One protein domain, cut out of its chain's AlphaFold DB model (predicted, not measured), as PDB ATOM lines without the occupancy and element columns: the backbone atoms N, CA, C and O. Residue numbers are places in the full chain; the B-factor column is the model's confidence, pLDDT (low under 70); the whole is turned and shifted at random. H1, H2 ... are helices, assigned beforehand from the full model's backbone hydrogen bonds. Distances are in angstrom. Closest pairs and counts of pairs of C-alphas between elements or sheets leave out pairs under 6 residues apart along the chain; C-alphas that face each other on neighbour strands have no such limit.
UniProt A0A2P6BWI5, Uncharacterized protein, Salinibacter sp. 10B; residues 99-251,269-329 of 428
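This is residues 99 to 251 and 269 to 329 of the 428 residues of an uncharacterized protein of Salinibacter sp. 10B (UniProt A0A2P6BWI5). A long rod is built along one very long helix, H1, with H7, H6 and H4 laid one after another along its length, each running back against it. Near the end of H1 the short helix H2 packs on it, H3 packs on H2 and H4 without reaching H1, and at the other end of the rod H8 packs on the first residues of H1, 99 to 103. The 214 printed residues hold eight named helices, H1 to H8 in order, and no named strand; the class is all helix. The whole is extended, with a radius of gyration of the C-alphas of 32.1 A and spans of 110 by 35 by 22 A.

H1, residues 99 to 157, is the hub, touching five helices. H2, residues 161 to 173, touches residues 151 to 155 of H1 at a steep tilt of 48 degrees, opposite ways; the closest C-alphas, of Gln 155 and Pro 161, are 5.0 A apart. H3, residues 185 to 192, touches H2, with the C-alphas of Leu 171 and Ala 186 closest at 5.7 A, and is apart from H1. H4, residues 211 to 240, forms a helical hairpin with H3, their closest C-alphas, of Leu 190 and Ala 224, 5.2 A apart. H4 touches residues 132 to 157 of H1 at a shallow tilt of 14 degrees, opposite ways, closest at the C-alphas of Val 157 and Ala 216, 4.5 A. H5, residues 245 to 248, is close to H4 but not clearly touching it, at 7.1 A between the C-alphas of Thr 238 and Ala 248. H6, residues 269 to 296, touches H1 at a shallow tilt of 19 degrees, opposite ways; the C-alphas of Arg 119 and Ala 285 are closest at 4.7 A. H7, residues 301 to 313, touches residues 99 to 113 of H1, closest at the C-alphas of Ile 106 and Val 308, 6.2 A. H8, residues 317 to 328, touches residues 99 to 103 of H1, with the C-alphas of Thr 99 and Gln 319 closest at 7.1 A. Every O i to N i+4 pair is within hydrogen-bond range in H1, H2, H3, H6, H7 and H8, and 25 of 26 are in H4; H5 is too short for such a pair.

H1 begins at C-alpha 99, (206.679, 156.836, 226.605), and is 86.5 A long. H4 is 43.8 A and H6 40.3 A long. H8 ends at C-alpha 328, (206.736, 152.179, 212.303).

The farthest C-alphas, of Phe 206 and Glu 318, are 109.9 A apart. Residues 252 to 268 are not printed, and C-alphas 251 and 269 are 16.6 A apart. The links H2 to H3 and H3 to H4 are long. Mean pLDDT of the printed part is 76.9; 52 residues are under 70, among them 172 to 184, 245 to 251 and 308 to 329.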
ATOM      1  N   THR A  99     206.832 157.252 228.005       62.69
ATOM      2  CA  THR A  99     206.679 156.836 226.605       62.69
ATOM      3  C   THR A  99     206.384 155.345 226.492       62.69
ATOM      4  O   THR A  99     205.538 154.949 225.693       62.69
ATOM      5  N   ARG A 100     206.953 154.506 227.371       64.44
ATOM      6  CA  ARG A 100     206.537 153.096 227.493       64.44
ATOM      7  C   ARG A 100     205.079 152.943 227.911       64.44
ATOM      8  O   ARG A 100     204.372 152.097 227.370       64.44
ATOM      9  N   ARG A 101     204.607 153.765 228.852       71.81
ATOM     10  CA  ARG A 101     203.190 153.764 229.240       71.81
ATOM     11  C   ARG A 101     202.298 154.244 228.089       71.81
ATOM     12  O   ARG A 101     201.254 153.646 227.858       71.81
ATOM     13  N   ALA A 102     202.723 155.259 227.338       62.56
ATOM     14  CA  ALA A 102     201.994 155.730 226.165       62.56
ATOM     15  C   ALA A 102     201.899 154.663 225.063       62.56
ATOM     16  O   ALA A 102     200.825 154.482 224.504       62.56
ATOM     17  N   LEU A 103     202.968 153.897 224.807       63.47
ATOM     18  CA  LEU A 103     202.925 152.734 223.909       63.47
ATOM     19  C   LEU A 103     201.869 151.714 224.333       63.47
ATOM     20  O   LEU A 103     201.077 151.271 223.510       63.47
ATOM     21  N   GLN A 104     201.822 151.371 225.620       70.81
ATOM     22  CA  GLN A 104     200.839 150.419 226.142       70.81
ATOM     23  C   GLN A 104     199.400 150.937 226.003       70.81
ATOM     24  O   GLN A 104     198.497 150.171 225.659       70.81
ATOM     25  N   GLU A 105     199.173 152.227 226.254       68.94
ATOM     26  CA  GLU A 105     197.865 152.869 226.085       68.94
ATOM     27  C   GLU A 105     197.450 152.916 224.602       68.94
ATOM     28  O   GLU A 105     196.301 152.599 224.284       68.94
ATOM     29  N   ILE A 106     198.390 153.215 223.693       67.00
ATOM     30  CA  ILE A 106     198.188 153.141 222.239       67.00
ATOM     31  C   ILE A 106     197.810 151.717 221.835       67.00
ATOM     32  O   ILE A 106     196.765 151.538 221.221       67.00
ATOM     33  N   ASP A 107     198.592 150.706 222.215       67.00
ATOM     34  CA  ASP A 107     198.340 149.301 221.867       67.00
ATOM     35  C   ASP A 107     196.983 148.805 222.379       67.00
ATOM     36  O   ASP A 107     196.283 148.043 221.699       67.00
ATOM     37  N   THR A 108     196.590 149.246 223.575       72.62
ATOM     38  CA  THR A 108     195.303 148.897 224.187       72.62
ATOM     39  C   THR A 108     194.145 149.521 223.413       72.62
ATOM     40  O   THR A 108     193.217 148.809 223.022       72.62
ATOM     41  N   TYR A 109     194.221 150.824 223.121       73.12
ATOM     42  CA  TYR A 109     193.222 151.527 222.313       73.12
ATOM     43  C   TYR A 109     193.121 150.937 220.904       73.12
ATOM     44  O   TYR A 109     192.031 150.692 220.391       73.12
ATOM     45  N   ALA A 110     194.269 150.673 220.292       68.06
ATOM     46  CA  ALA A 110     194.411 150.101 218.970       68.06
ATOM     47  C   ALA A 110     193.722 148.720 218.904       68.06
ATOM     48  O   ALA A 110     192.864 148.481 218.050       68.06
ATOM     49  N   SER A 111     193.998 147.851 219.880       71.06
ATOM     50  CA  SER A 111     193.352 146.537 220.005       71.06
ATOM     51  C   SER A 111     191.837 146.647 220.218       71.06
ATOM     52  O   SER A 111     191.070 145.929 219.576       71.06
ATOM     53  N   ALA A 112     191.387 147.559 221.085       69.31
ATOM     54  CA  ALA A 112     189.967 147.771 221.355       69.31
ATOM     55  C   ALA A 112     189.214 148.328 220.132       69.31
ATOM     56  O   ALA A 112     188.120 147.868 219.810       69.31
ATOM     57  N   SER A 113     189.812 149.279 219.414       70.88
ATOM     58  CA  SER A 113     189.261 149.851 218.182       70.88
ATOM     59  C   SER A 113     189.080 148.780 217.104       70.88
ATOM     60  O   SER A 113     188.016 148.679 216.493       70.88
ATOM     61  N   ALA A 114     190.079 147.914 216.926       73.69
ATOM     62  CA  ALA A 114     190.042 146.868 215.914       73.69
ATOM     63  C   ALA A 114     188.948 145.816 216.201       73.69
ATOM     64  O   ALA A 114     188.180 145.450 215.309       73.69
ATOM     65  N   LEU A 115     188.796 145.404 217.466       72.81
ATOM     66  CA  LEU A 115     187.704 144.519 217.894       72.81
ATOM     67  C   LEU A 115     186.324 145.182 217.742       72.81
ATOM     68  O   LEU A 115     185.353 144.521 217.371       72.81
ATOM     69  N   ALA A 116     186.218 146.492 217.982       71.75
ATOM     70  CA  ALA A 116     184.975 147.233 217.779       71.75
ATOM     71  C   ALA A 116     184.585 147.333 216.295       71.75
ATOM     72  O   ALA A 116     183.402 147.241 215.962       71.75
ATOM     73  N   GLN A 117     185.558 147.476 215.391       75.38
ATOM     74  CA  GLN A 117     185.314 147.420 213.947       75.38
ATOM     75  C   GLN A 117     184.837 146.032 213.510       75.38
ATOM     76  O   GLN A 117     183.860 145.928 212.768       75.38
ATOM     77  N   GLU A 118     185.469 144.968 214.009       77.25
ATOM     78  CA  GLU A 118     185.060 143.588 213.726       77.25
ATOM     79  C   GLU A 118     183.635 143.307 214.223       77.25
ATOM     80  O   GLU A 118     182.817 142.753 213.483       77.25
ATOM     81  N   ARG A 119     183.297 143.778 215.430       83.19
ATOM     82  CA  ARG A 119     181.933 143.733 215.971       83.19
ATOM     83  C   ARG A 119     180.936 144.428 215.045       83.19
ATOM     84  O   ARG A 119     179.901 143.850 214.725       83.19
ATOM     85  N   THR A 120     181.236 145.647 214.596       78.00
ATOM     86  CA  THR A 120     180.365 146.396 213.675       78.00
ATOM     87  C   THR A 120     180.190 145.658 212.345       78.00
ATOM     88  O   THR A 120     179.074 145.554 211.842       78.00
ATOM     89  N   ALA A 121     181.259 145.068 211.803       78.06
ATOM     90  CA  ALA A 121     181.199 144.282 210.572       78.06
ATOM     91  C   ALA A 121     180.385 142.984 210.728       78.06
ATOM     92  O   ALA A 121     179.692 142.564 209.799       78.06
ATOM     93  N   LEU A 122     180.454 142.318 211.884       77.44
ATOM     94  CA  LEU A 122     179.606 141.161 212.195       77.44
ATOM     95  C   LEU A 122     178.134 141.557 212.322       77.44
ATOM     96  O   LEU A 122     177.283 140.877 211.755       77.44
ATOM     97  N   MET A 123     177.842 142.669 212.996       85.94
ATOM     98  CA  MET A 123     176.476 143.180 213.122       85.94
ATOM     99  C   MET A 123     175.882 143.566 211.764       85.94
ATOM    100  O   MET A 123     174.764 143.153 211.473       85.94
ATOM    101  N   GLY A 124     176.645 144.240 210.895       85.06
ATOM    102  CA  GLY A 124     176.203 144.546 209.528       85.06
ATOM    103  C   GLY A 124     175.888 143.284 208.715       85.06
ATOM    104  O   GLY A 124     174.815 143.167 208.131       85.06
ATOM    105  N   ARG A 125     176.757 142.262 208.770       85.00
ATOM    106  CA  ARG A 125     176.481 140.959 208.126       85.00
ATOM    107  C   ARG A 125     175.247 140.259 208.704       85.00
ATOM    108  O   ARG A 125     174.504 139.608 207.970       85.00
ATOM    109  N   ALA A 126     175.013 140.372 210.011       85.62
ATOM    110  CA  ALA A 126     173.828 139.815 210.654       85.62
ATOM    111  C   ALA A 126     172.541 140.549 210.228       85.62
ATOM    112  O   ALA A 126     171.488 139.916 210.106       85.62
ATOM    113  N   GLU A 127     172.608 141.858 209.981       87.88
ATOM    114  CA  GLU A 127     171.503 142.655 209.432       87.88
ATOM    115  C   GLU A 127     171.169 142.240 207.996       87.88
ATOM    116  O   GLU A 127     169.998 141.973 207.710       87.88
ATOM    117  N   ASP A 128     172.180 142.060 207.142       89.12
ATOM    118  CA  ASP A 128     172.005 141.551 205.774       89.12
ATOM    119  C   ASP A 128     171.299 140.186 205.773       89.12
ATOM    120  O   ASP A 128     170.305 139.971 205.078       89.12
ATOM    121  N   LEU A 129     171.745 139.266 206.634       84.88
ATOM    122  CA  LEU A 129     171.103 137.958 206.779       84.88
ATOM    123  C   LEU A 129     169.685 138.043 207.355       84.88
ATOM    124  O   LEU A 129     168.836 137.201 207.054       84.88
ATOM    125  N   THR A 130     169.405 139.052 208.180       89.56
ATOM    126  CA  THR A 130     168.061 139.294 208.712       89.56
ATOM    127  C   THR A 130     167.109 139.763 207.612       89.56
ATOM    128  O   THR A 130     165.948 139.347 207.602       89.56
ATOM    129  N   MET A 131     167.579 140.589 206.673       90.56
ATOM    130  CA  MET A 131     166.814 140.990 205.488       90.56
ATOM    131  C   MET A 131     166.490 139.773 204.615       90.56
ATOM    132  O   MET A 131     165.322 139.493 204.353       90.56
ATOM    133  N   ASP A 132     167.501 138.971 204.301       88.12
ATOM    134  CA  ASP A 132     167.360 137.693 203.602       88.12
ATOM    135  C   ASP A 132     166.326 136.752 204.253       88.12
ATOM    136  O   ASP A 132     165.578 136.039 203.579       88.12
ATOM    137  N   LEU A 133     166.303 136.705 205.588       88.94
ATOM    138  CA  LEU A 133     165.362 135.886 206.346       88.94
ATOM    139  C   LEU A 133     163.926 136.396 206.188       88.94
ATOM    140  O   LEU A 133     163.007 135.582 206.075       88.94
ATOM    141  N   ARG A 134     163.714 137.717 206.148       91.00
ATOM    142  CA  ARG A 134     162.389 138.302 205.883       91.00
ATOM    143  C   ARG A 134     161.900 137.931 204.487       91.00
ATOM    144  O   ARG A 134     160.773 137.454 204.368       91.00
ATOM    145  N   ASP A 135     162.761 138.025 203.479       89.50
ATOM    146  CA  ASP A 135     162.429 137.631 202.106       89.50
ATOM    147  C   ASP A 135     162.041 136.149 202.032       89.50
ATOM    148  O   ASP A 135     161.040 135.775 201.415       89.50
ATOM    149  N   MET A 136     162.786 135.281 202.724       87.50
ATOM    150  CA  MET A 136     162.432 133.868 202.853       87.50
ATOM    151  C   MET A 136     161.051 133.667 203.492       87.50
ATOM    152  O   MET A 136     160.264 132.853 203.004       87.50
ATOM    153  N   GLN A 137     160.745 134.382 204.578       90.12
ATOM    154  CA  GLN A 137     159.452 134.296 205.263       90.12
ATOM    155  C   GLN A 137     158.298 134.773 204.381       90.12
ATOM    156  O   GLN A 137     157.232 134.153 204.369       90.12
ATOM    157  N   GLU A 138     158.505 135.848 203.625       90.94
ATOM    158  CA  GLU A 138     157.518 136.370 202.687       90.94
ATOM    159  C   GLU A 138     157.247 135.376 201.557       90.94
ATOM    160  O   GLU A 138     156.090 135.055 201.283       90.94
ATOM    161  N   GLN A 139     158.292 134.769 200.991       85.44
ATOM    162  CA  GLN A 139     158.127 133.730 199.975       85.44
ATOM    163  C   GLN A 139     157.413 132.481 200.510       85.44
ATOM    164  O   GLN A 139     156.608 131.882 199.792       85.44
ATOM    165  N   ILE A 140     157.643 132.097 201.771       84.81
ATOM    166  CA  ILE A 140     156.869 131.025 202.418       84.81
ATOM    167  C   ILE A 140     155.394 131.415 202.512       84.81
ATOM    168  O   ILE A 140     154.535 130.623 202.126       84.81
ATOM    169  N   ARG A 141     155.091 132.633 202.976       87.81
ATOM    170  CA  ARG A 141     153.712 133.123 203.097       87.81
ATOM    171  C   ARG A 141     153.003 133.139 201.742       87.81
ATOM    172  O   ARG A 141     151.877 132.651 201.650       87.81
ATOM    173  N   GLU A 142     153.648 133.651 200.694       86.88
ATOM    174  CA  GLU A 142     153.106 133.650 199.327       86.88
ATOM    175  C   GLU A 142     152.825 132.229 198.830       86.88
ATOM    176  O   GLU A 142     151.748 131.943 198.300       86.88
ATOM    177  N   MET A 143     153.782 131.319 199.027       83.75
ATOM    178  CA  MET A 143     153.656 129.922 198.626       83.75
ATOM    179  C   MET A 143     152.511 129.222 199.371       83.75
ATOM    180  O   MET A 143     151.715 128.509 198.757       83.75
ATOM    181  N   GLU A 144     152.400 129.412 200.686       84.44
ATOM    182  CA  GLU A 144     151.334 128.823 201.499       84.44
ATOM    183  C   GLU A 144     149.961 129.385 201.119       84.44
ATOM    184  O   GLU A 144     149.021 128.608 200.930       84.44
ATOM    185  N   ALA A 145     149.851 130.698 200.901       85.94
ATOM    186  CA  ALA A 145     148.626 131.333 200.421       85.94
ATOM    187  C   ALA A 145     148.205 130.788 199.045       85.94
ATOM    188  O   ALA A 145     147.045 130.408 198.852       85.94
ATOM    189  N   ALA A 146     149.151 130.654 198.108       83.75
ATOM    190  CA  ALA A 146     148.898 130.056 196.799       83.75
ATOM    191  C   ALA A 146     148.452 128.590 196.919       83.75
ATOM    192  O   ALA A 146     147.520 128.163 196.233       83.75
ATOM    193  N   ARG A 147     149.057 127.816 197.831       83.62
ATOM    194  CA  ARG A 147     148.695 126.415 198.089       83.62
ATOM    195  C   ARG A 147     147.290 126.279 198.681       83.62
ATOM    196  O   ARG A 147     146.552 125.381 198.275       83.62
ATOM    197  N   VAL A 148     146.903 127.160 199.604       86.81
ATOM    198  CA  VAL A 148     145.545 127.210 200.175       86.81
ATOM    199  C   VAL A 148     144.523 127.586 199.102       86.81
ATOM    200  O   VAL A 148     143.516 126.891 198.942       86.81
ATOM    201  N   GLY A 149     144.807 128.623 198.306       86.62
ATOM    202  CA  GLY A 149     143.959 129.024 197.184       86.62
ATOM    203  C   GLY A 149     143.774 127.895 196.166       86.62
ATOM    204  O   GLY A 149     142.656 127.627 195.722       86.62
ATOM    205  N   LEU A 150     144.849 127.168 195.856       87.25
ATOM    206  CA  LEU A 150     144.809 126.026 194.950       87.25
ATOM    207  C   LEU A 150     143.964 124.868 195.501       87.25
ATOM    208  O   LEU A 150     143.146 124.320 194.764       87.25
ATOM    209  N   ARG A 151     144.094 124.527 196.792       86.62
ATOM    210  CA  ARG A 151     143.228 123.522 197.444       86.62
ATOM    211  C   ARG A 151     141.751 123.894 197.338       86.62
ATOM    212  O   ARG A 151     140.936 123.065 196.938       86.62
ATOM    213  N   SER A 152     141.412 125.150 197.629       89.56
ATOM    214  CA  SER A 152     140.036 125.645 197.495       89.56
ATOM    215  C   SER A 152     139.539 125.574 196.046       89.56
ATOM    216  O   SER A 152     138.398 125.185 195.788       89.56
ATOM    217  N   ALA A 153     140.397 125.872 195.067       89.00
ATOM    218  CA  ALA A 153     140.051 125.725 193.659       89.00
ATOM    219  C   ALA A 153     139.777 124.254 193.288       89.00
ATOM    220  O   ALA A 153     138.795 123.975 192.603       89.00
ATOM    221  N   PHE A 154     140.566 123.305 193.802       89.62
ATOM    222  CA  PHE A 154     140.352 121.870 193.578       89.62
ATOM    223  C   PHE A 154     139.005 121.387 194.127       89.62
ATOM    224  O   PHE A 154     138.340 120.592 193.464       89.62
ATOM    225  N   GLN A 155     138.549 121.919 195.267       90.50
ATOM    226  CA  GLN A 155     137.214 121.628 195.815       90.50
ATOM    227  C   GLN A 155     136.079 122.012 194.861       90.50
ATOM    228  O   GLN A 155     135.053 121.336 194.835       90.50
ATOM    229  N   LYS A 156     136.257 123.063 194.053       88.88
ATOM    230  CA  LYS A 156     135.260 123.511 193.067       88.88
ATOM    231  C   LYS A 156     135.307 122.706 191.765       88.88
ATOM    232  O   LYS A 156     134.308 122.642 191.056       88.88
ATOM    233  N   VAL A 157     136.452 122.100 191.452       89.44
ATOM    234  CA  VAL A 157     136.710 121.427 190.169       89.44
ATOM    235  C   VAL A 157     136.418 119.928 190.242       89.44
ATOM    236  O   VAL A 157     135.745 119.390 189.363       89.44
ATOM    237  N   TYR A 158     136.879 119.249 191.294       91.88
ATOM    238  CA  TYR A 158     136.901 117.787 191.364       91.88
ATOM    239  C   TYR A 158     135.868 117.214 192.339       91.88
ATOM    240  O   TYR A 158     135.467 117.856 193.316       91.88
ATOM    241  N   ARG A 159     135.433 115.974 192.073       89.19
ATOM    242  CA  ARG A 159     134.578 115.202 192.995       89.19
ATOM    243  C   ARG A 159     135.347 114.744 194.230       89.19
ATOM    244  O   ARG A 159     134.819 114.831 195.330       89.19
ATOM    245  N   GLN A 160     136.593 114.314 194.037       90.50
ATOM    246  CA  GLN A 160     137.519 113.906 195.096       90.50
ATOM    247  C   GLN A 160     138.692 114.898 195.158       90.50
ATOM    248  O   GLN A 160     139.757 114.647 194.585       90.50
ATOM    249  N   PRO A 161     138.503 116.071 195.789       87.75
ATOM    250  CA  PRO A 161     139.470 117.160 195.708       87.75
ATOM    251  C   PRO A 161     140.803 116.845 196.387       87.75
ATOM    252  O   PRO A 161     141.843 117.158 195.818       87.75
ATOM    253  N   GLU A 162     140.799 116.185 197.547       85.94
ATOM    254  CA  GLU A 162     142.032 115.883 198.290       85.94
ATOM    255  C   GLU A 162     142.888 114.811 197.605       85.94
ATOM    256  O   GLU A 162     144.108 114.949 197.516       85.94
ATOM    257  N   GLU A 163     142.264 113.766 197.060       85.12
ATOM    258  CA  GLU A 163     142.968 112.731 196.291       85.12
ATOM    259  C   GLU A 163     143.583 113.323 195.021       85.12
ATOM    260  O   GLU A 163     144.771 113.135 194.755       85.12
ATOM    261  N   THR A 164     142.811 114.137 194.298       85.00
ATOM    262  CA  THR A 164     143.283 114.812 193.082       85.00
ATOM    263  C   THR A 164     144.407 115.805 193.393       85.00
ATOM    264  O   THR A 164     145.380 115.915 192.649       85.00
ATOM    265  N   PHE A 165     144.324 116.504 194.528       84.56
ATOM    266  CA  PHE A 165     145.370 117.416 194.981       84.56
ATOM    267  C   PHE A 165     146.667 116.678 195.345       84.56
ATOM    268  O   PHE A 165     147.754 117.168 195.035       84.56
ATOM    269  N   ARG A 166     146.581 115.478 195.934       81.56
ATOM    270  CA  ARG A 166     147.748 114.606 196.170       81.56
ATOM    271  C   ARG A 166     148.369 114.114 194.863       81.56
ATOM    272  O   ARG A 166     149.591 114.094 194.754       81.56
ATOM    273  N   VAL A 167     147.560 113.740 193.870       81.62
ATOM    274  CA  VAL A 167     148.051 113.356 192.531       81.62
ATOM    275  C   VAL A 167     148.778 114.525 191.871       81.62
ATOM    276  O   VAL A 167     149.895 114.358 191.387       81.62
ATOM    277  N   TRP A 168     148.193 115.725 191.920       82.94
ATOM    278  CA  TRP A 168     148.842 116.939 191.426       82.94
ATOM    279  C   TRP A 168     150.181 117.198 192.132       82.94
ATOM    280  O   TRP A 168     151.180 117.434 191.461       82.94
ATOM    281  N   GLN A 169     150.239 117.071 193.464       77.25
ATOM    282  CA  GLN A 169     151.491 117.218 194.216       77.25
ATOM    283  C   GLN A 169     152.559 116.210 193.799       77.25
ATOM    284  O   GLN A 169     153.704 116.608 193.636       77.25
ATOM    285  N   LYS A 170     152.197 114.938 193.598       74.75
ATOM    286  CA  LYS A 170     153.136 113.900 193.142       74.75
ATOM    287  C   LYS A 170     153.689 114.189 191.747       74.75
ATOM    288  O   LYS A 170     154.873 114.005 191.497       74.75
ATOM    289  N   LEU A 171     152.838 114.670 190.841       72.62
ATOM    290  CA  LEU A 171     153.252 115.054 189.490       72.62
ATOM    291  C   LEU A 171     154.149 116.298 189.483       72.62
ATOM    292  O   LEU A 171     154.984 116.442 188.595       72.62
ATOM    293  N   GLU A 172     153.985 117.193 190.456       68.62
ATOM    294  CA  GLU A 172     154.862 118.354 190.638       68.62
ATOM    295  C   GLU A 172     156.162 118.024 191.374       68.62
ATOM    296  O   GLU A 172     157.196 118.622 191.068       68.62
ATOM    297  N   SER A 173     156.132 117.080 192.321       63.00
ATOM    298  CA  SER A 173     157.325 116.621 193.034       63.00
ATOM    299  C   SER A 173     158.197 115.689 192.195       63.00
ATOM    300  O   SER A 173     159.379 115.577 192.506       63.00
ATOM    301  N   GLY A 174     157.644 115.110 191.116       53.09
ATOM    302  CA  GLY A 174     158.333 114.650 189.902       53.09
ATOM    303  C   GLY A 174     159.759 114.157 190.117       53.09
ATOM    304  O   GLY A 174     160.718 114.797 189.688       53.09
ATOM    305  N   ILE A 175     159.841 113.030 190.815       42.97
ATOM    306  CA  ILE A 175     161.010 112.189 191.048       42.97
ATOM    307  C   ILE A 175     161.304 111.399 189.762       42.97
ATOM    308  O   ILE A 175     160.379 110.993 189.059       42.97
ATOM    309  N   ASP A 176     162.594 111.218 189.467       41.38
ATOM    310  CA  ASP A 176     163.165 110.416 188.379       41.38
ATOM    311  C   ASP A 176     162.715 108.936 188.411       41.38
ATOM    312  O   ASP A 176     163.471 108.061 188.827       41.38
ATOM    313  N   ASP A 177     161.533 108.621 187.883       37.66
ATOM    314  CA  ASP A 177     161.199 107.260 187.424       37.66
ATOM    315  C   ASP A 177     161.605 107.090 185.948       37.66
ATOM    316  O   ASP A 177     160.797 106.735 185.096       37.66
ATOM    317  N   GLY A 178     162.856 107.418 185.609       38.28
ATOM    318  CA  GLY A 178     163.470 107.111 184.305       38.28
ATOM    319  C   GLY A 178     162.877 107.787 183.057       38.28
ATOM    320  O   GLY A 178     163.500 107.744 181.998       38.28
ATOM    321  N   GLU A 179     161.736 108.466 183.154       36.62
ATOM    322  CA  GLU A 179     161.119 109.218 182.065       36.62
ATOM    323  C   GLU A 179     161.121 110.712 182.394       36.62
ATOM    324  O   GLU A 179     160.466 111.149 183.334       36.62
ATOM    325  N   GLY A 180     161.847 111.513 181.603       38.53
ATOM    326  CA  GLY A 180     162.028 112.966 181.757       38.53
ATOM    327  C   GLY A 180     160.736 113.763 182.016       38.53
ATOM    328  O   GLY A 180     160.099 114.326 181.114       38.53
ATOM    329  N   GLY A 181     160.350 113.832 183.287       42.56
ATOM    330  CA  GLY A 181     159.081 114.321 183.811       42.56
ATOM    331  C   GLY A 181     159.155 115.725 184.391       42.56
ATOM    332  O   GLY A 181     158.915 115.896 185.574       42.56
ATOM    333  N   GLY A 182     159.517 116.729 183.587       51.09
ATOM    334  CA  GLY A 182     159.815 118.084 184.077       51.09
ATOM    335  C   GLY A 182     158.737 118.751 184.953       51.09
ATOM    336  O   GLY A 182     157.546 118.736 184.627       51.09
ATOM    337  N   ARG A 183     159.194 119.425 186.025       55.81
ATOM    338  CA  ARG A 183     158.432 120.415 186.814       55.81
ATOM    339  C   ARG A 183     157.603 121.308 185.883       55.81
ATOM    340  O   ARG A 183     158.167 121.935 184.987       55.81
ATOM    341  N   GLY A 184     156.289 121.406 186.099       60.38
ATOM    342  CA  GLY A 184     155.391 122.165 185.217       60.38
ATOM    343  C   GLY A 184     154.339 121.335 184.479       60.38
ATOM    344  O   GLY A 184     153.333 121.902 184.044       60.38
ATOM    345  N   LYS A 185     154.517 120.009 184.366       71.38
ATOM    346  CA  LYS A 185     153.564 119.128 183.669       71.38
ATOM    347  C   LYS A 185     152.186 119.099 184.338       71.38
ATOM    348  O   LYS A 185     151.188 119.106 183.623       71.38
ATOM    349  N   ALA A 186     152.080 119.134 185.669       71.94
ATOM    350  CA  ALA A 186     150.773 119.033 186.327       71.94
ATOM    351  C   ALA A 186     149.921 120.297 186.119       71.94
ATOM    352  O   ALA A 186     148.723 120.205 185.854       71.94
ATOM    353  N   SER A 187     150.543 121.480 186.139       73.44
ATOM    354  CA  SER A 187     149.871 122.741 185.783       73.44
ATOM    355  C   SER A 187     149.464 122.817 184.303       73.44
ATOM    356  O   SER A 187     148.436 123.408 183.975       73.44
ATOM    357  N   GLN A 188     150.233 122.202 183.399       77.94
ATOM    358  CA  GLN A 188     149.844 122.063 181.988       77.94
ATOM    359  C   GLN A 188     148.671 121.093 181.819       77.94
ATOM    360  O   GLN A 188     147.747 121.387 181.063       77.94
ATOM    361  N   ILE A 189     148.661 119.983 182.564       80.62
ATOM    362  CA  ILE A 189     147.545 119.035 182.576       80.62
ATOM    363  C   ILE A 189     146.271 119.710 183.103       80.62
ATOM    364  O   ILE A 189     145.228 119.569 182.473       80.62
ATOM    365  N   LEU A 190     146.349 120.505 184.179       81.06
ATOM    366  CA  LEU A 190     145.207 121.287 184.682       81.06
ATOM    367  C   LEU A 190     144.603 122.212 183.615       81.06
ATOM    368  O   LEU A 190     143.386 122.362 183.561       81.06
ATOM    369  N   ALA A 191     145.444 122.837 182.788       81.62
ATOM    370  CA  ALA A 191     144.998 123.769 181.755       81.62
ATOM    371  C   ALA A 191     144.456 123.064 180.500       81.62
ATOM    372  O   ALA A 191     143.474 123.520 179.924       81.62
ATOM    373  N   ALA A 192     145.102 121.980 180.065       83.56
ATOM    374  CA  ALA A 192     144.798 121.320 178.795       83.56
ATOM    375  C   ALA A 192     143.756 120.202 178.928       83.56
ATOM    376  O   ALA A 192     142.965 119.967 178.018       83.56
ATOM    377  N   SER A 193     143.778 119.456 180.031       85.12
ATOM    378  CA  SER A 193     142.930 118.277 180.227       85.12
ATOM    379  C   SER A 193     142.771 117.973 181.724       85.12
ATOM    380  O   SER A 193     143.352 117.000 182.212       85.12
ATOM    381  N   PRO A 194     141.996 118.778 182.476       83.88
ATOM    382  CA  PRO A 194     141.874 118.629 183.930       83.88
ATOM    383  C   PRO A 194     141.313 117.260 184.350       83.88
ATOM    384  O   PRO A 194     141.673 116.739 185.399       83.88
ATOM    385  N   GLU A 195     140.530 116.609 183.489       85.19
ATOM    386  CA  GLU A 195     140.024 115.243 183.695       85.19
ATOM    387  C   GLU A 195     141.136 114.192 183.863       85.19
ATOM    388  O   GLU A 195     140.915 113.163 184.495       85.19
ATOM    389  N   ARG A 196     142.353 114.459 183.364       84.38
ATOM    390  CA  ARG A 196     143.512 113.567 183.538       84.38
ATOM    391  C   ARG A 196     144.050 113.541 184.970       84.38
ATOM    392  O   ARG A 196     144.819 112.644 185.295       84.38
ATOM    393  N   LEU A 197     143.704 114.527 185.799       81.25
ATOM    394  CA  LEU A 197     144.100 114.563 187.211       81.25
ATOM    395  C   LEU A 197     143.057 113.915 188.117       81.25
ATOM    396  O   LEU A 197     143.413 113.401 189.173       81.25
ATOM    397  N   GLY A 198     141.788 113.926 187.710       85.69
ATOM    398  CA  GLY A 198     140.697 113.338 188.472       85.69
ATOM    399  C   GLY A 198     139.327 113.644 187.877       85.69
ATOM    400  O   GLY A 198     139.171 114.483 186.987       85.69
ATOM    401  N   ALA A 199     138.302 112.975 188.400       88.31
ATOM    402  CA  ALA A 199     136.931 113.154 187.938       88.31
ATOM    403  C   ALA A 199     136.383 114.548 188.299       88.31
ATOM    404  O   ALA A 199     136.312 114.926 189.476       88.31
ATOM    405  N   LEU A 200     135.943 115.295 187.283       89.31
ATOM    406  CA  LEU A 200     135.319 116.609 187.450       89.31
ATOM    407  C   LEU A 200     133.934 116.518 188.107       89.31
ATOM    408  O   LEU A 200     133.206 115.524 187.975       89.31
ATOM    409  N   ARG A 201     133.533 117.591 188.796       88.12
ATOM    410  CA  ARG A 201     132.143 117.768 189.240       88.12
ATOM    411  C   ARG A 201     131.204 117.923 188.042       88.12
ATOM    412  O   ARG A 201     131.561 118.507 187.024       88.12
ATOM    413  N   GLY A 202     129.977 117.420 188.189       85.62
ATOM    414  CA  GLY A 202     128.975 117.408 187.120       85.62
ATOM    415  C   GLY A 202     129.142 116.245 186.136       85.62
ATOM    416  O   GLY A 202     130.109 115.488 186.201       85.62
ATOM    417  N   ASN A 203     128.165 116.079 185.246       84.44
ATOM    418  CA  ASN A 203     128.106 114.987 184.270       84.44
ATOM    419  C   ASN A 203     128.262 115.551 182.848       84.44
ATOM    420  O   ASN A 203     127.968 116.719 182.599       84.44
ATOM    421  N   SER A 204     128.743 114.724 181.921       81.31
ATOM    422  CA  SER A 204     128.573 114.941 180.478       81.31
ATOM    423  C   SER A 204     128.006 113.661 179.911       81.31
ATOM    424  O   SER A 204     128.479 112.581 180.267       81.31
ATOM    425  N   VAL A 205     126.988 113.789 179.072       78.50
ATOM    426  CA  VAL A 205     126.354 112.668 178.386       78.50
ATOM    427  C   VAL A 205     126.240 113.071 176.918       78.50
ATOM    428  O   VAL A 205     125.726 114.144 176.616       78.50
ATOM    429  N   PHE A 206     126.798 112.257 176.016       76.88
ATOM    430  CA  PHE A 206     126.818 112.511 174.565       76.88
ATOM    431  C   PHE A 206     127.311 113.917 174.161       76.88
ATOM    432  O   PHE A 206     126.761 114.550 173.268       76.88
ATOM    433  N   GLY A 207     128.342 114.434 174.838       75.50
ATOM    434  CA  GLY A 207     128.922 115.749 174.532       75.50
ATOM    435  C   GLY A 207     128.168 116.946 175.127       75.50
ATOM    436  O   GLY A 207     128.685 118.060 175.088       75.50
ATOM    437  N   VAL A 208     127.008 116.734 175.756       81.12
ATOM    438  CA  VAL A 208     126.264 117.782 176.466       81.12
ATOM    439  C   VAL A 208     126.679 117.789 177.936       81.12
ATOM    440  O   VAL A 208     126.445 116.836 178.681       81.12
ATOM    441  N   SER A 209     127.324 118.879 178.359       86.12
ATOM    442  CA  SER A 209     127.794 119.064 179.737       86.12
ATOM    443  C   SER A 209     126.717 119.689 180.615       86.12
ATOM    444  O   SER A 209     126.068 120.655 180.218       86.12
ATOM    445  N   THR A 210     126.567 119.205 181.852       89.81
ATOM    446  CA  THR A 210     125.714 119.894 182.828       89.81
ATOM    447  C   THR A 210     126.274 121.287 183.157       89.81
ATOM    448  O   THR A 210     127.485 121.514 183.024       89.81
ATOM    449  N   PRO A 211     125.443 122.228 183.649       87.56
ATOM    450  CA  PRO A 211     125.925 123.533 184.112       87.56
ATOM    451  C   PRO A 211     127.062 123.410 185.136       87.56
ATOM    452  O   PRO A 211     128.079 124.089 185.015       87.56
ATOM    453  N   ALA A 212     126.946 122.451 186.063       85.56
ATOM    454  CA  ALA A 212     127.981 122.137 187.047       85.56
ATOM    455  C   ALA A 212     129.303 121.670 186.406       85.56
ATOM    456  O   ALA A 212     130.373 122.054 186.873       85.56
ATOM    457  N   ARG A 213     129.256 120.885 185.318       87.81
ATOM    458  CA  ARG A 213     130.470 120.471 184.592       87.81
ATOM    459  C   ARG A 213     131.101 121.634 183.836       87.81
ATOM    460  O   ARG A 213     132.313 121.811 183.878       87.81
ATOM    461  N   SER A 214     130.282 122.473 183.209       88.00
ATOM    462  CA  SER A 214     130.750 123.684 182.524       88.00
ATOM    463  C   SER A 214     131.391 124.682 183.499       88.00
ATOM    464  O   SER A 214     132.364 125.363 183.173       88.00
ATOM    465  N   GLU A 215     130.878 124.771 184.727       88.62
ATOM    466  CA  GLU A 215     131.489 125.553 185.802       88.62
ATOM    467  C   GLU A 215     132.787 124.925 186.324       88.62
ATOM    468  O   GLU A 215     133.768 125.650 186.497       88.62
ATOM    469  N   ALA A 216     132.839 123.600 186.497       87.75
ATOM    470  CA  ALA A 216     134.054 122.888 186.892       87.75
ATOM    471  C   ALA A 216     135.195 123.089 185.878       87.75
ATOM    472  O   ALA A 216     136.326 123.358 186.278       87.75
ATOM    473  N   ILE A 217     134.900 123.059 184.573       87.00
ATOM    474  CA  ILE A 217     135.879 123.333 183.505       87.00
ATOM    475  C   ILE A 217     136.388 124.783 183.581       87.00
ATOM    476  O   ILE A 217     137.596 125.022 183.546       87.00
ATOM    477  N   ARG A 218     135.498 125.769 183.770       87.19
ATOM    478  CA  ARG A 218     135.909 127.176 183.964       87.19
ATOM    479  C   ARG A 218     136.731 127.367 185.242       87.19
ATOM    480  O   ARG A 218     137.689 128.141 185.261       87.19
ATOM    481  N   ALA A 219     136.383 126.665 186.318       87.94
ATOM    482  CA  ALA A 219     137.136 126.680 187.566       87.94
ATOM    483  C   ALA A 219     138.510 126.005 187.423       87.94
ATOM    484  O   ALA A 219     139.458 126.453 188.068       87.94
ATOM    485  N   ALA A 220     138.650 125.007 186.545       87.69
ATOM    486  CA  ALA A 220     139.920 124.340 186.272       87.69
ATOM    487  C   ALA A 220     140.950 125.292 185.648       87.69
ATOM    488  O   ALA A 220     142.109 125.279 186.055       87.69
ATOM    489  N   ALA A 221     140.527 126.197 184.759       84.62
ATOM    490  CA  ALA A 221     141.409 127.232 184.212       84.62
ATOM    491  C   ALA A 221     141.952 128.175 185.306       84.62
ATOM    492  O   ALA A 221     143.141 128.499 185.325       84.62
ATOM    493  N   ARG A 222     141.108 128.562 186.276       86.00
ATOM    494  CA  ARG A 222     141.539 129.351 187.447       86.00
ATOM    495  C   ARG A 222     142.484 128.559 188.353       86.00
ATOM    496  O   ARG A 222     143.490 129.101 188.803       86.00
ATOM    497  N   ALA A 223     142.191 127.278 188.582       87.44
ATOM    498  CA  ALA A 223     143.068 126.380 189.330       87.44
ATOM    499  C   ALA A 223     144.441 126.235 188.651       87.44
ATOM    500  O   ALA A 223     145.457 126.251 189.335       87.44
ATOM    501  N   ALA A 224     144.495 126.175 187.317       86.38
ATOM    502  CA  ALA A 224     145.749 126.136 186.566       86.38
ATOM    503  C   ALA A 224     146.584 127.417 186.742       86.38
ATOM    504  O   ALA A 224     147.803 127.339 186.894       86.38
ATOM    505  N   GLY A 225     145.943 128.593 186.772       85.31
ATOM    506  CA  GLY A 225     146.614 129.863 187.074       85.31
ATOM    507  C   GLY A 225     147.224 129.886 188.480       85.31
ATOM    508  O   GLY A 225     148.396 130.219 188.643       85.31
ATOM    509  N   LEU A 226     146.464 129.440 189.484       85.75
ATOM    510  CA  LEU A 226     146.946 129.315 190.866       85.75
ATOM    511  C   LEU A 226     148.057 128.268 191.011       85.75
ATOM    512  O   LEU A 226     148.988 128.461 191.789       85.75
ATOM    513  N   ALA A 227     147.997 127.180 190.241       84.00
ATOM    514  CA  ALA A 227     149.034 126.156 190.228       84.00
ATOM    515  C   ALA A 227     150.369 126.707 189.708       84.00
ATOM    516  O   ALA A 227     151.407 126.455 190.318       84.00
ATOM    517  N   ARG A 228     150.346 127.535 188.653       83.44
ATOM    518  CA  ARG A 228     151.539 128.249 188.165       83.44
ATOM    519  C   ARG A 228     152.079 129.234 189.200       83.44
ATOM    520  O   ARG A 228     153.272 129.220 189.475       83.44
ATOM    521  N   ALA A 229     151.209 130.021 189.834       83.50
ATOM    522  CA  ALA A 229     151.622 130.943 190.894       83.50
ATOM    523  C   ALA A 229     152.296 130.208 192.070       83.50
ATOM    524  O   ALA A 229     153.337 130.640 192.560       83.50
ATOM    525  N   CYS A 230     151.749 129.055 192.470       81.69
ATOM    526  CA  CYS A 230     152.330 128.188 193.496       81.69
ATOM    527  C   CYS A 230     153.716 127.655 193.082       81.69
ATOM    528  O   CYS A 230     154.648 127.672 193.884       81.69
ATOM    529  N   GLN A 231     153.886 127.242 191.820       78.12
ATOM    530  CA  GLN A 231     155.187 126.814 191.288       78.12
ATOM    531  C   GLN A 231     156.217 127.942 191.279       78.12
ATOM    532  O   GLN A 231     157.379 127.712 191.613       78.12
ATOM    533  N   ASP A 232     155.819 129.145 190.876       82.06
ATOM    534  CA  ASP A 232     156.733 130.278 190.811       82.06
ATOM    535  C   ASP A 232     157.162 130.718 192.214       82.06
ATOM    536  O   ASP A 232     158.357 130.928 192.435       82.06
ATOM    537  N   ALA A 233     156.242 130.734 193.185       78.88
ATOM    538  CA  ALA A 233     156.569 130.953 194.596       78.88
ATOM    539  C   ALA A 233     157.519 129.867 195.139       78.88
ATOM    540  O   ALA A 233     158.545 130.179 195.741       78.88
ATOM    541  N   LEU A 234     157.260 128.588 194.839       77.50
ATOM    542  CA  LEU A 234     158.143 127.479 195.222       77.50
ATOM    543  C   LEU A 234     159.550 127.625 194.613       77.50
ATOM    544  O   LEU A 234     160.555 127.365 195.281       77.50
ATOM    545  N   ARG A 235     159.654 128.047 193.344       78.12
ATOM    546  CA  ARG A 235     160.941 128.290 192.667       78.12
ATOM    547  C   ARG A 235     161.710 129.432 193.317       78.12
ATOM    548  O   ARG A 235     162.912 129.284 193.523       78.12
ATOM    549  N   ARG A 236     161.038 130.540 193.644       80.12
ATOM    550  CA  ARG A 236     161.649 131.667 194.363       80.12
ATOM    551  C   ARG A 236     162.133 131.237 195.748       80.12
ATOM    552  O   ARG A 236     163.312 131.408 196.039       80.12
ATOM    553  N   ALA A 237     161.294 130.552 196.527       77.19
ATOM    554  CA  ALA A 237     161.670 129.995 197.828       77.19
ATOM    555  C   ALA A 237     162.873 129.034 197.734       77.19
ATOM    556  O   ALA A 237     163.796 129.091 198.546       77.19
ATOM    557  N   THR A 238     162.918 128.186 196.699       76.81
ATOM    558  CA  THR A 238     164.058 127.284 196.456       76.81
ATOM    559  C   THR A 238     165.340 128.059 196.148       76.81
ATOM    560  O   THR A 238     166.388 127.717 196.685       76.81
ATOM    561  N   ARG A 239     165.273 129.109 195.314       78.56
ATOM    562  CA  ARG A 239     166.437 129.952 194.975       78.56
ATOM    563  C   ARG A 239     166.989 130.696 196.183       78.56
ATOM    564  O   ARG A 239     168.200 130.805 196.306       78.56
ATOM    565  N   LEU A 240     166.110 131.158 197.069       80.88
ATOM    566  CA  LEU A 240     166.521 131.784 198.323       80.88
ATOM    567  C   LEU A 240     167.134 130.779 199.305       80.88
ATOM    568  O   LEU A 240     167.816 131.189 200.233       80.88
ATOM    569  N   GLY A 241     166.938 129.471 199.104       80.31
ATOM    570  CA  GLY A 241     167.467 128.432 199.984       80.31
ATOM    571  C   GLY A 241     166.571 128.118 201.181       80.31
ATOM    572  O   GLY A 241     167.051 127.540 202.148       80.31
ATOM    573  N   VAL A 242     165.272 128.444 201.121       80.25
ATOM    574  CA  VAL A 242     164.282 128.206 202.196       80.25
ATOM    575  C   VAL A 242     164.295 126.756 202.704       80.25
ATOM    576  O   VAL A 242     164.150 126.494 203.897       80.25
ATOM    577  N   PHE A 243     164.500 125.808 201.792       77.94
ATOM    578  CA  PHE A 243     164.480 124.371 202.066       77.94
ATOM    579  C   PHE A 243     165.871 123.787 202.386       77.94
ATOM    580  O   PHE A 243     166.005 122.583 202.549       77.94
ATOM    581  N   GLY A 244     166.926 124.602 202.458       72.19
ATOM    582  CA  GLY A 244     168.287 124.128 202.727       72.19
ATOM    583  C   GLY A 244     168.996 123.478 201.525       72.19
ATOM    584  O   GLY A 244     168.425 123.262 200.451       72.19
ATOM    585  N   LYS A 245     170.293 123.183 201.697       64.94
ATOM    586  CA  LYS A 245     171.201 122.723 200.619       64.94
ATOM    587  C   LYS A 245     170.860 121.331 200.073       64.94
ATOM    588  O   LYS A 245     171.060 121.078 198.884       64.94
ATOM    589  N   ASP A 246     170.283 120.457 200.893       54.81
ATOM    590  CA  ASP A 246     169.947 119.087 200.482       54.81
ATOM    591  C   ASP A 246     168.785 119.050 199.479       54.81
ATOM    592  O   ASP A 246     168.791 118.232 198.556       54.81
ATOM    593  N   HIS A 247     167.858 120.010 199.569       52.16
ATOM    594  CA  HIS A 247     166.773 120.190 198.601       52.16
ATOM    595  C   HIS A 247     167.242 120.791 197.264       52.16
ATOM    596  O   HIS A 247     166.625 120.536 196.229       52.16
ATOM    597  N   ALA A 248     168.347 121.547 197.252       45.62
ATOM    598  CA  ALA A 248     168.913 122.133 196.034       45.62
ATOM    599  C   ALA A 248     169.677 121.111 195.167       45.62
ATOM    600  O   ALA A 248     169.797 121.293 193.959       45.62
ATOM    601  N   SER A 249     170.166 120.017 195.765       43.78
ATOM    602  CA  SER A 249     171.001 119.018 195.078       43.78
ATOM    603  C   SER A 249     170.229 117.994 194.232       43.78
ATOM    604  O   SER A 249     170.849 117.166 193.562       43.78
ATOM    605  N   GLY A 250     168.890 118.015 194.267       45.19
ATOM    606  CA  GLY A 250     168.023 117.137 193.474       45.19
ATOM    607  C   GLY A 250     168.174 115.635 193.746       45.19
ATOM    608  O   GLY A 250     167.504 114.848 193.090       45.19
ATOM    609  N   ARG A 251     169.035 115.210 194.684       39.09
ATOM    610  CA  ARG A 251     169.443 113.802 194.777       39.09
ATOM    611  C   ARG A 251     168.791 113.001 195.902       39.09
ATOM    612  O   ARG A 251     168.851 111.782 195.835       39.09
ATOM    613  N   SER A 269     164.110 124.042 206.788       80.25
ATOM    614  CA  SER A 269     165.424 123.855 207.418       80.25
ATOM    615  C   SER A 269     166.430 124.959 207.078       80.25
ATOM    616  O   SER A 269     167.193 125.365 207.948       80.25
ATOM    617  N   GLY A 270     166.395 125.510 205.858       81.12
ATOM    618  CA  GLY A 270     167.264 126.623 205.467       81.12
ATOM    619  C   GLY A 270     166.950 127.926 206.204       81.12
ATOM    620  O   GLY A 270     167.851 128.717 206.474       81.12
ATOM    621  N   LEU A 271     165.692 128.125 206.602       83.88
ATOM    622  CA  LEU A 271     165.280 129.266 207.414       83.88
ATOM    623  C   LEU A 271     165.778 129.130 208.859       83.88
ATOM    624  O   LEU A 271     166.260 130.103 209.434       83.88
ATOM    625  N   ASN A 272     165.711 127.922 209.429       84.31
ATOM    626  CA  ASN A 272     166.272 127.641 210.753       84.31
ATOM    627  C   ASN A 272     167.797 127.791 210.754       84.31
ATOM    628  O   ASN A 272     168.334 128.451 211.636       84.31
ATOM    629  N   GLN A 273     168.474 127.294 209.716       85.88
ATOM    630  CA  GLN A 273     169.915 127.473 209.561       85.88
ATOM    631  C   GLN A 273     170.299 128.963 209.518       85.88
ATOM    632  O   GLN A 273     171.191 129.379 210.251       85.88
ATOM    633  N   LYS A 274     169.592 129.797 208.737       87.44
ATOM    634  CA  LYS A 274     169.851 131.249 208.729       87.44
ATOM    635  C   LYS A 274     169.603 131.904 210.092       87.44
ATOM    636  O   LYS A 274     170.347 132.802 210.470       87.44
ATOM    637  N   ARG A 275     168.591 131.465 210.854       88.75
ATOM    638  CA  ARG A 275     168.359 131.954 212.232       88.75
ATOM    639  C   ARG A 275     169.523 131.628 213.156       88.75
ATOM    640  O   ARG A 275     169.953 132.495 213.909       88.75
ATOM    641  N   GLU A 276     170.014 130.395 213.092       88.75
ATOM    642  CA  GLU A 276     171.162 129.946 213.878       88.75
ATOM    643  C   GLU A 276     172.429 130.719 213.501       88.75
ATOM    644  O   GLU A 276     173.147 131.168 214.389       88.75
ATOM    645  N   GLU A 277     172.668 130.956 212.207       88.56
ATOM    646  CA  GLU A 277     173.793 131.762 211.718       88.56
ATOM    647  C   GLU A 277     173.727 133.213 212.225       88.56
ATOM    648  O   GLU A 277     174.723 133.731 212.733       88.56
ATOM    649  N   ILE A 278     172.553 133.855 212.168       88.75
ATOM    650  CA  ILE A 278     172.348 135.206 212.720       88.75
ATOM    651  C   ILE A 278     172.605 135.217 214.229       88.75
ATOM    652  O   ILE A 278     173.278 136.116 214.732       88.75
ATOM    653  N   GLN A 279     172.078 134.235 214.963       91.31
ATOM    654  CA  GLN A 279     172.260 134.173 216.411       91.31
ATOM    655  C   GLN A 279     173.727 133.939 216.783       91.31
ATOM    656  O   GLN A 279     174.224 134.568 217.713       91.31
ATOM    657  N   ALA A 280     174.433 133.084 216.043       89.38
ATOM    658  CA  ALA A 280     175.858 132.852 216.239       89.38
ATOM    659  C   ALA A 280     176.672 134.137 216.022       89.38
ATOM    660  O   ALA A 280     177.508 134.461 216.861       89.38
ATOM    661  N   MET A 281     176.379 134.905 214.964       86.69
ATOM    662  CA  MET A 281     177.052 136.187 214.711       86.69
ATOM    663  C   MET A 281     176.754 137.233 215.780       86.69
ATOM    664  O   MET A 281     177.656 137.968 216.166       86.69
ATOM    665  N   LYS A 282     175.517 137.295 216.284       90.06
ATOM    666  CA  LYS A 282     175.169 138.192 217.395       90.06
ATOM    667  C   LYS A 282     175.919 137.820 218.669       90.06
ATOM    668  O   LYS A 282     176.554 138.682 219.258       90.06
ATOM    669  N   ASN A 283     175.940 136.537 219.026       91.38
ATOM    670  CA  ASN A 283     176.692 136.058 220.185       91.38
ATOM    671  C   ASN A 283     178.200 136.353 220.047       91.38
ATOM    672  O   ASN A 283     178.855 136.711 221.022       91.38
ATOM    673  N   GLU A 284     178.764 136.216 218.841       87.75
ATOM    674  CA  GLU A 284     180.162 136.565 218.566       87.75
ATOM    675  C   GLU A 284     180.407 138.077 218.673       87.75
ATOM    676  O   GLU A 284     181.374 138.501 219.304       87.75
ATOM    677  N   ALA A 285     179.509 138.895 218.124       81.81
ATOM    678  CA  ALA A 285     179.561 140.350 218.226       81.81
ATOM    679  C   ALA A 285     179.442 140.838 219.680       81.81
ATOM    680  O   ALA A 285     180.136 141.780 220.070       81.81
ATOM    681  N   ASP A 286     178.608 140.190 220.493       88.56
ATOM    682  CA  ASP A 286     178.469 140.481 221.920       88.56
ATOM    683  C   ASP A 286     179.748 140.110 222.683       88.56
ATOM    684  O   ASP A 286     180.279 140.941 223.418       88.56
ATOM    685  N   ALA A 287     180.338 138.940 222.412       86.56
ATOM    686  CA  ALA A 287     181.616 138.532 223.004       86.56
ATOM    687  C   ALA A 287     182.788 139.454 222.607       86.56
ATOM    688  O   ALA A 287     183.716 139.671 223.388       86.56
ATOM    689  N   LEU A 288     182.781 140.007 221.389       79.75
ATOM    690  CA  LEU A 288     183.727 141.059 221.000       79.75
ATOM    691  C   LEU A 288     183.453 142.362 221.756       79.75
ATOM    692  O   LEU A 288     184.398 143.028 222.169       79.75
ATOM    693  N   GLY A 289     182.181 142.705 221.969       79.00
ATOM    694  CA  GLY A 289     181.768 143.852 222.777       79.00
ATOM    695  C   GLY A 289     182.287 143.777 224.211       79.00
ATOM    696  O   GLY A 289     182.869 144.748 224.689       79.00
ATOM    697  N   GLU A 290     182.169 142.616 224.857       88.69
ATOM    698  CA  GLU A 290     182.714 142.371 226.199       88.69
ATOM    699  C   GLU A 290     184.235 142.563 226.233       88.69
ATOM    700  O   GLU A 290     184.742 143.297 227.076       88.69
ATOM    701  N   LYS A 291     184.973 142.016 225.259       82.38
ATOM    702  CA  LYS A 291     186.434 142.213 225.166       82.38
ATOM    703  C   LYS A 291     186.827 143.672 224.960       82.38
ATOM    704  O   LYS A 291     187.819 144.130 225.519       82.38
ATOM    705  N   VAL A 292     186.070 144.415 224.149       79.31
ATOM    706  CA  VAL A 292     186.275 145.862 223.994       79.31
ATOM    707  C   VAL A 292     186.031 146.559 225.327       79.31
ATOM    708  O   VAL A 292     186.820 147.417 225.713       79.31
ATOM    709  N   GLN A 293     184.985 146.184 226.061       86.06
ATOM    710  CA  GLN A 293     184.679 146.755 227.370       86.06
ATOM    711  C   GLN A 293     185.775 146.455 228.404       86.06
ATOM    712  O   GLN A 293     186.169 147.356 229.144       86.06
ATOM    713  N   GLU A 294     186.317 145.236 228.412       85.81
ATOM    714  CA  GLU A 294     187.450 144.832 229.255       85.81
ATOM    715  C   GLU A 294     188.711 145.647 228.944       85.81
ATOM    716  O   GLU A 294     189.312 146.219 229.852       85.81
ATOM    717  N   LEU A 295     189.086 145.761 227.665       77.69
ATOM    718  CA  LEU A 295     190.256 146.541 227.239       77.69
ATOM    719  C   LEU A 295     190.087 148.035 227.509       77.69
ATOM    720  O   LEU A 295     191.051 148.734 227.820       77.69
ATOM    721  N   THR A 296     188.858 148.537 227.389       79.31
ATOM    722  CA  THR A 296     188.582 149.965 227.554       79.31
ATOM    723  C   THR A 296     188.337 150.380 229.006       79.31
ATOM    724  O   THR A 296     188.266 151.575 229.311       79.31
ATOM    725  N   GLY A 297     188.179 149.409 229.912       85.12
ATOM    726  CA  GLY A 297     187.694 149.645 231.272       85.12
ATOM    727  C   GLY A 297     186.295 150.269 231.295       85.12
ATOM    728  O   GLY A 297     185.994 151.063 232.184       85.12
ATOM    729  N   GLY A 298     185.473 149.985 230.280       82.50
ATOM    730  CA  GLY A 298     184.132 150.550 230.110       82.50
ATOM    731  C   GLY A 298     184.076 151.988 229.592       82.50
ATOM    732  O   GLY A 298     182.981 152.527 229.447       82.50
ATOM    733  N   ARG A 299     185.218 152.620 229.290       82.88
ATOM    734  CA  ARG A 299     185.230 153.968 228.707       82.88
ATOM    735  C   ARG A 299     184.912 153.909 227.213       82.88
ATOM    736  O   ARG A 299     185.402 153.015 226.523       82.88
ATOM    737  N   PRO A 300     184.152 154.867 226.666       82.25
ATOM    738  CA  PRO A 300     183.931 154.928 225.230       82.25
ATOM    739  C   PRO A 300     185.257 155.128 224.482       82.25
ATOM    740  O   PRO A 300     186.144 155.866 224.919       82.25
ATOM    741  N   LEU A 301     185.381 154.505 223.305       72.50
ATOM    742  CA  LEU A 301     186.583 154.597 222.461       72.50
ATOM    743  C   LEU A 301     186.953 156.045 222.108       72.50
ATOM    744  O   LEU A 301     188.130 156.354 221.948       72.50
ATOM    745  N   SER A 302     185.977 156.952 222.025       72.69
ATOM    746  CA  SER A 302     186.222 158.382 221.816       72.69
ATOM    747  C   SER A 302     187.003 159.017 222.968       72.69
ATOM    748  O   SER A 302     187.909 159.810 222.726       72.69
ATOM    749  N   GLU A 303     186.706 158.654 224.215       74.44
ATOM    750  CA  GLU A 303     187.445 159.146 225.382       74.44
ATOM    751  C   GLU A 303     188.835 158.527 225.460       74.44
ATOM    752  O   GLU A 303     189.803 159.236 225.720       74.44
ATOM    753  N   GLN A 304     188.958 157.231 225.159       72.06
ATOM    754  CA  GLN A 304     190.267 156.586 225.077       72.06
ATOM    755  C   GLN A 304     191.152 157.221 224.005       72.06
ATOM    756  O   GLN A 304     192.323 157.482 224.259       72.06
ATOM    757  N   SER A 305     190.585 157.532 222.838       70.12
ATOM    758  CA  SER A 305     191.324 158.196 221.764       70.12
ATOM    759  C   SER A 305     191.850 159.566 222.196       70.12
ATOM    760  O   SER A 305     193.010 159.877 221.942       70.12
ATOM    761  N   ARG A 306     191.041 160.357 222.916       69.19
ATOM    762  CA  ARG A 306     191.460 161.659 223.454       69.19
ATOM    763  C   ARG A 306     192.558 161.507 224.498       69.19
ATOM    764  O   ARG A 306     193.563 162.195 224.399       69.19
ATOM    765  N   ALA A 307     192.407 160.564 225.428       71.31
ATOM    766  CA  ALA A 307     193.411 160.296 226.454       71.31
ATOM    767  C   ALA A 307     194.760 159.878 225.844       71.31
ATOM    768  O   ALA A 307     195.803 160.373 226.261       71.31
ATOM    769  N   VAL A 308     194.739 159.025 224.814       68.38
ATOM    770  CA  VAL A 308     195.944 158.633 224.069       68.38
ATOM    771  C   VAL A 308     196.571 159.841 223.364       68.38
ATOM    772  O   VAL A 308     197.783 160.030 223.442       68.38
ATOM    773  N   ILE A 309     195.768 160.689 222.715       62.91
ATOM    774  CA  ILE A 309     196.254 161.901 222.037       62.91
ATOM    775  C   ILE A 309     196.911 162.864 223.032       62.91
ATOM    776  O   ILE A 309     198.048 163.279 222.813       62.91
ATOM    777  N   GLU A 310     196.238 163.185 224.136       68.19
ATOM    778  CA  GLU A 310     196.763 164.064 225.190       68.19
ATOM    779  C   GLU A 310     198.051 163.497 225.793       68.19
ATOM    780  O   GLU A 310     199.031 164.219 226.001       68.19
ATOM    781  N   ARG A 311     198.089 162.177 226.017       67.94
ATOM    782  CA  ARG A 311     199.271 161.505 226.543       67.94
ATOM    783  C   ARG A 311     200.445 161.624 225.591       67.94
ATOM    784  O   ARG A 311     201.534 161.972 226.039       67.94
ATOM    785  N   VAL A 312     200.250 161.383 224.299       63.50
ATOM    786  CA  VAL A 312     201.355 161.493 223.345       63.50
ATOM    787  C   VAL A 312     201.786 162.944 223.152       63.50
ATOM    788  O   VAL A 312     202.982 163.206 223.087       63.50
ATOM    789  N   GLN A 313     200.861 163.906 223.171       64.00
ATOM    790  CA  GLN A 313     201.199 165.335 223.137       64.00
ATOM    791  C   GLN A 313     202.063 165.771 224.331       64.00
ATOM    792  O   GLN A 313     202.926 166.632 224.171       64.00
ATOM    793  N   SER A 314     201.877 165.151 225.502       67.25
ATOM    794  CA  SER A 314     202.670 165.436 226.709       67.25
ATOM    795  C   SER A 314     204.112 164.905 226.672       67.25
ATOM    796  O   SER A 314     204.929 165.289 227.508       67.25
ATOM    797  N   ILE A 315     204.442 164.028 225.718       69.00
ATOM    798  CA  ILE A 315     205.786 163.459 225.550       69.00
ATOM    799  C   ILE A 315     206.675 164.455 224.806       69.00
ATOM    800  O   ILE A 315     206.225 165.110 223.865       69.00
ATOM    801  N   ALA A 316     207.951 164.546 225.192       69.12
ATOM    802  CA  ALA A 316     208.920 165.416 224.532       69.12
ATOM    803  C   ALA A 316     209.044 165.099 223.021       69.12
ATOM    804  O   ALA A 316     208.978 163.928 222.640       69.12
ATOM    805  N   PRO A 317     209.273 166.097 222.146       65.62
ATOM    806  CA  PRO A 317     209.308 165.897 220.692       65.62
ATOM    807  C   PRO A 317     210.287 164.806 220.224       65.62
ATOM    808  O   PRO A 317     209.960 164.013 219.345       65.62
ATOM    809  N   GLU A 318     211.462 164.719 220.847       64.94
ATOM    810  CA  GLU A 318     212.490 163.709 220.550       64.94
ATOM    811  C   GLU A 318     212.016 162.286 220.892       64.94
ATOM    812  O   GLU A 318     212.197 161.346 220.118       64.94
ATOM    813  N   GLN A 319     211.313 162.141 222.017       59.62
ATOM    814  CA  GLN A 319     210.719 160.877 222.455       59.62
ATOM    815  C   GLN A 319     209.504 160.493 221.598       59.62
ATOM    816  O   GLN A 319     209.300 159.313 221.328       59.62
ATOM    817  N   ARG A 320     208.742 161.464 221.067       60.84
ATOM    818  CA  ARG A 320     207.690 161.200 220.066       60.84
ATOM    819  C   ARG A 320     208.265 160.655 218.757       60.84
ATOM    820  O   ARG A 320     207.662 159.775 218.146       60.84
ATOM    821  N   GLN A 321     209.433 161.135 218.331       58.34
ATOM    822  CA  GLN A 321     210.119 160.599 217.151       58.34
ATOM    823  C   GLN A 321     210.657 159.182 217.387       58.34
ATOM    824  O   GLN A 321     210.523 158.333 216.507       58.34
ATOM    825  N   ALA A 322     211.213 158.901 218.569       58.81
ATOM    826  CA  ALA A 322     211.617 157.547 218.954       58.81
ATOM    827  C   ALA A 322     210.411 156.594 219.017       58.81
ATOM    828  O   ALA A 322     210.427 155.532 218.400       58.81
ATOM    829  N   LEU A 323     209.322 157.024 219.661       59.12
ATOM    830  CA  LEU A 323     208.033 156.333 219.692       59.12
ATOM    831  C   LEU A 323     207.542 156.010 218.276       59.12
ATOM    832  O   LEU A 323     207.183 154.878 217.977       59.12
ATOM    833  N   ARG A 324     207.584 156.995 217.378       58.28
ATOM    834  CA  ARG A 324     207.215 156.822 215.975       58.28
ATOM    835  C   ARG A 324     208.076 155.766 215.280       58.28
ATOM    836  O   ARG A 324     207.506 154.930 214.590       58.28
ATOM    837  N   LYS A 325     209.400 155.772 215.470       56.88
ATOM    838  CA  LYS A 325     210.313 154.755 214.909       56.88
ATOM    839  C   LYS A 325     210.019 153.352 215.439       56.88
ATOM    840  O   LYS A 325     210.039 152.399 214.673       56.88
ATOM    841  N   VAL A 326     209.692 153.225 216.723       56.44
ATOM    842  CA  VAL A 326     209.311 151.938 217.330       56.44
ATOM    843  C   VAL A 326     208.002 151.413 216.743       56.44
ATOM    844  O   VAL A 326     207.895 150.231 216.436       56.44
ATOM    845  N   ILE A 327     207.013 152.288 216.551       53.38
ATOM    846  CA  ILE A 327     205.697 151.905 216.027       53.38
ATOM    847  C   ILE A 327     205.762 151.606 214.513       53.38
ATOM    848  O   ILE A 327     205.073 150.709 214.036       53.38
ATOM    849  N   LEU A 328     206.587 152.332 213.754       55.41
ATOM    850  CA  LEU A 328     206.736 152.179 212.303       55.41
ATOM    851  C   LEU A 328     207.773 151.126 211.862       55.41
ATOM    852  O   LEU A 328     207.769 150.739 210.694       55.41
ATOM    853  N   GLY A 329     208.645 150.670 212.764       45.59
ATOM    854  CA  GLY A 329     209.850 149.912 212.420       45.59
ATOM    855  C   GLY A 329     211.011 150.834 212.019       45.59
ATOM    856  O   GLY A 329     210.797 151.927 211.491       45.59
TER     857      GLY A 329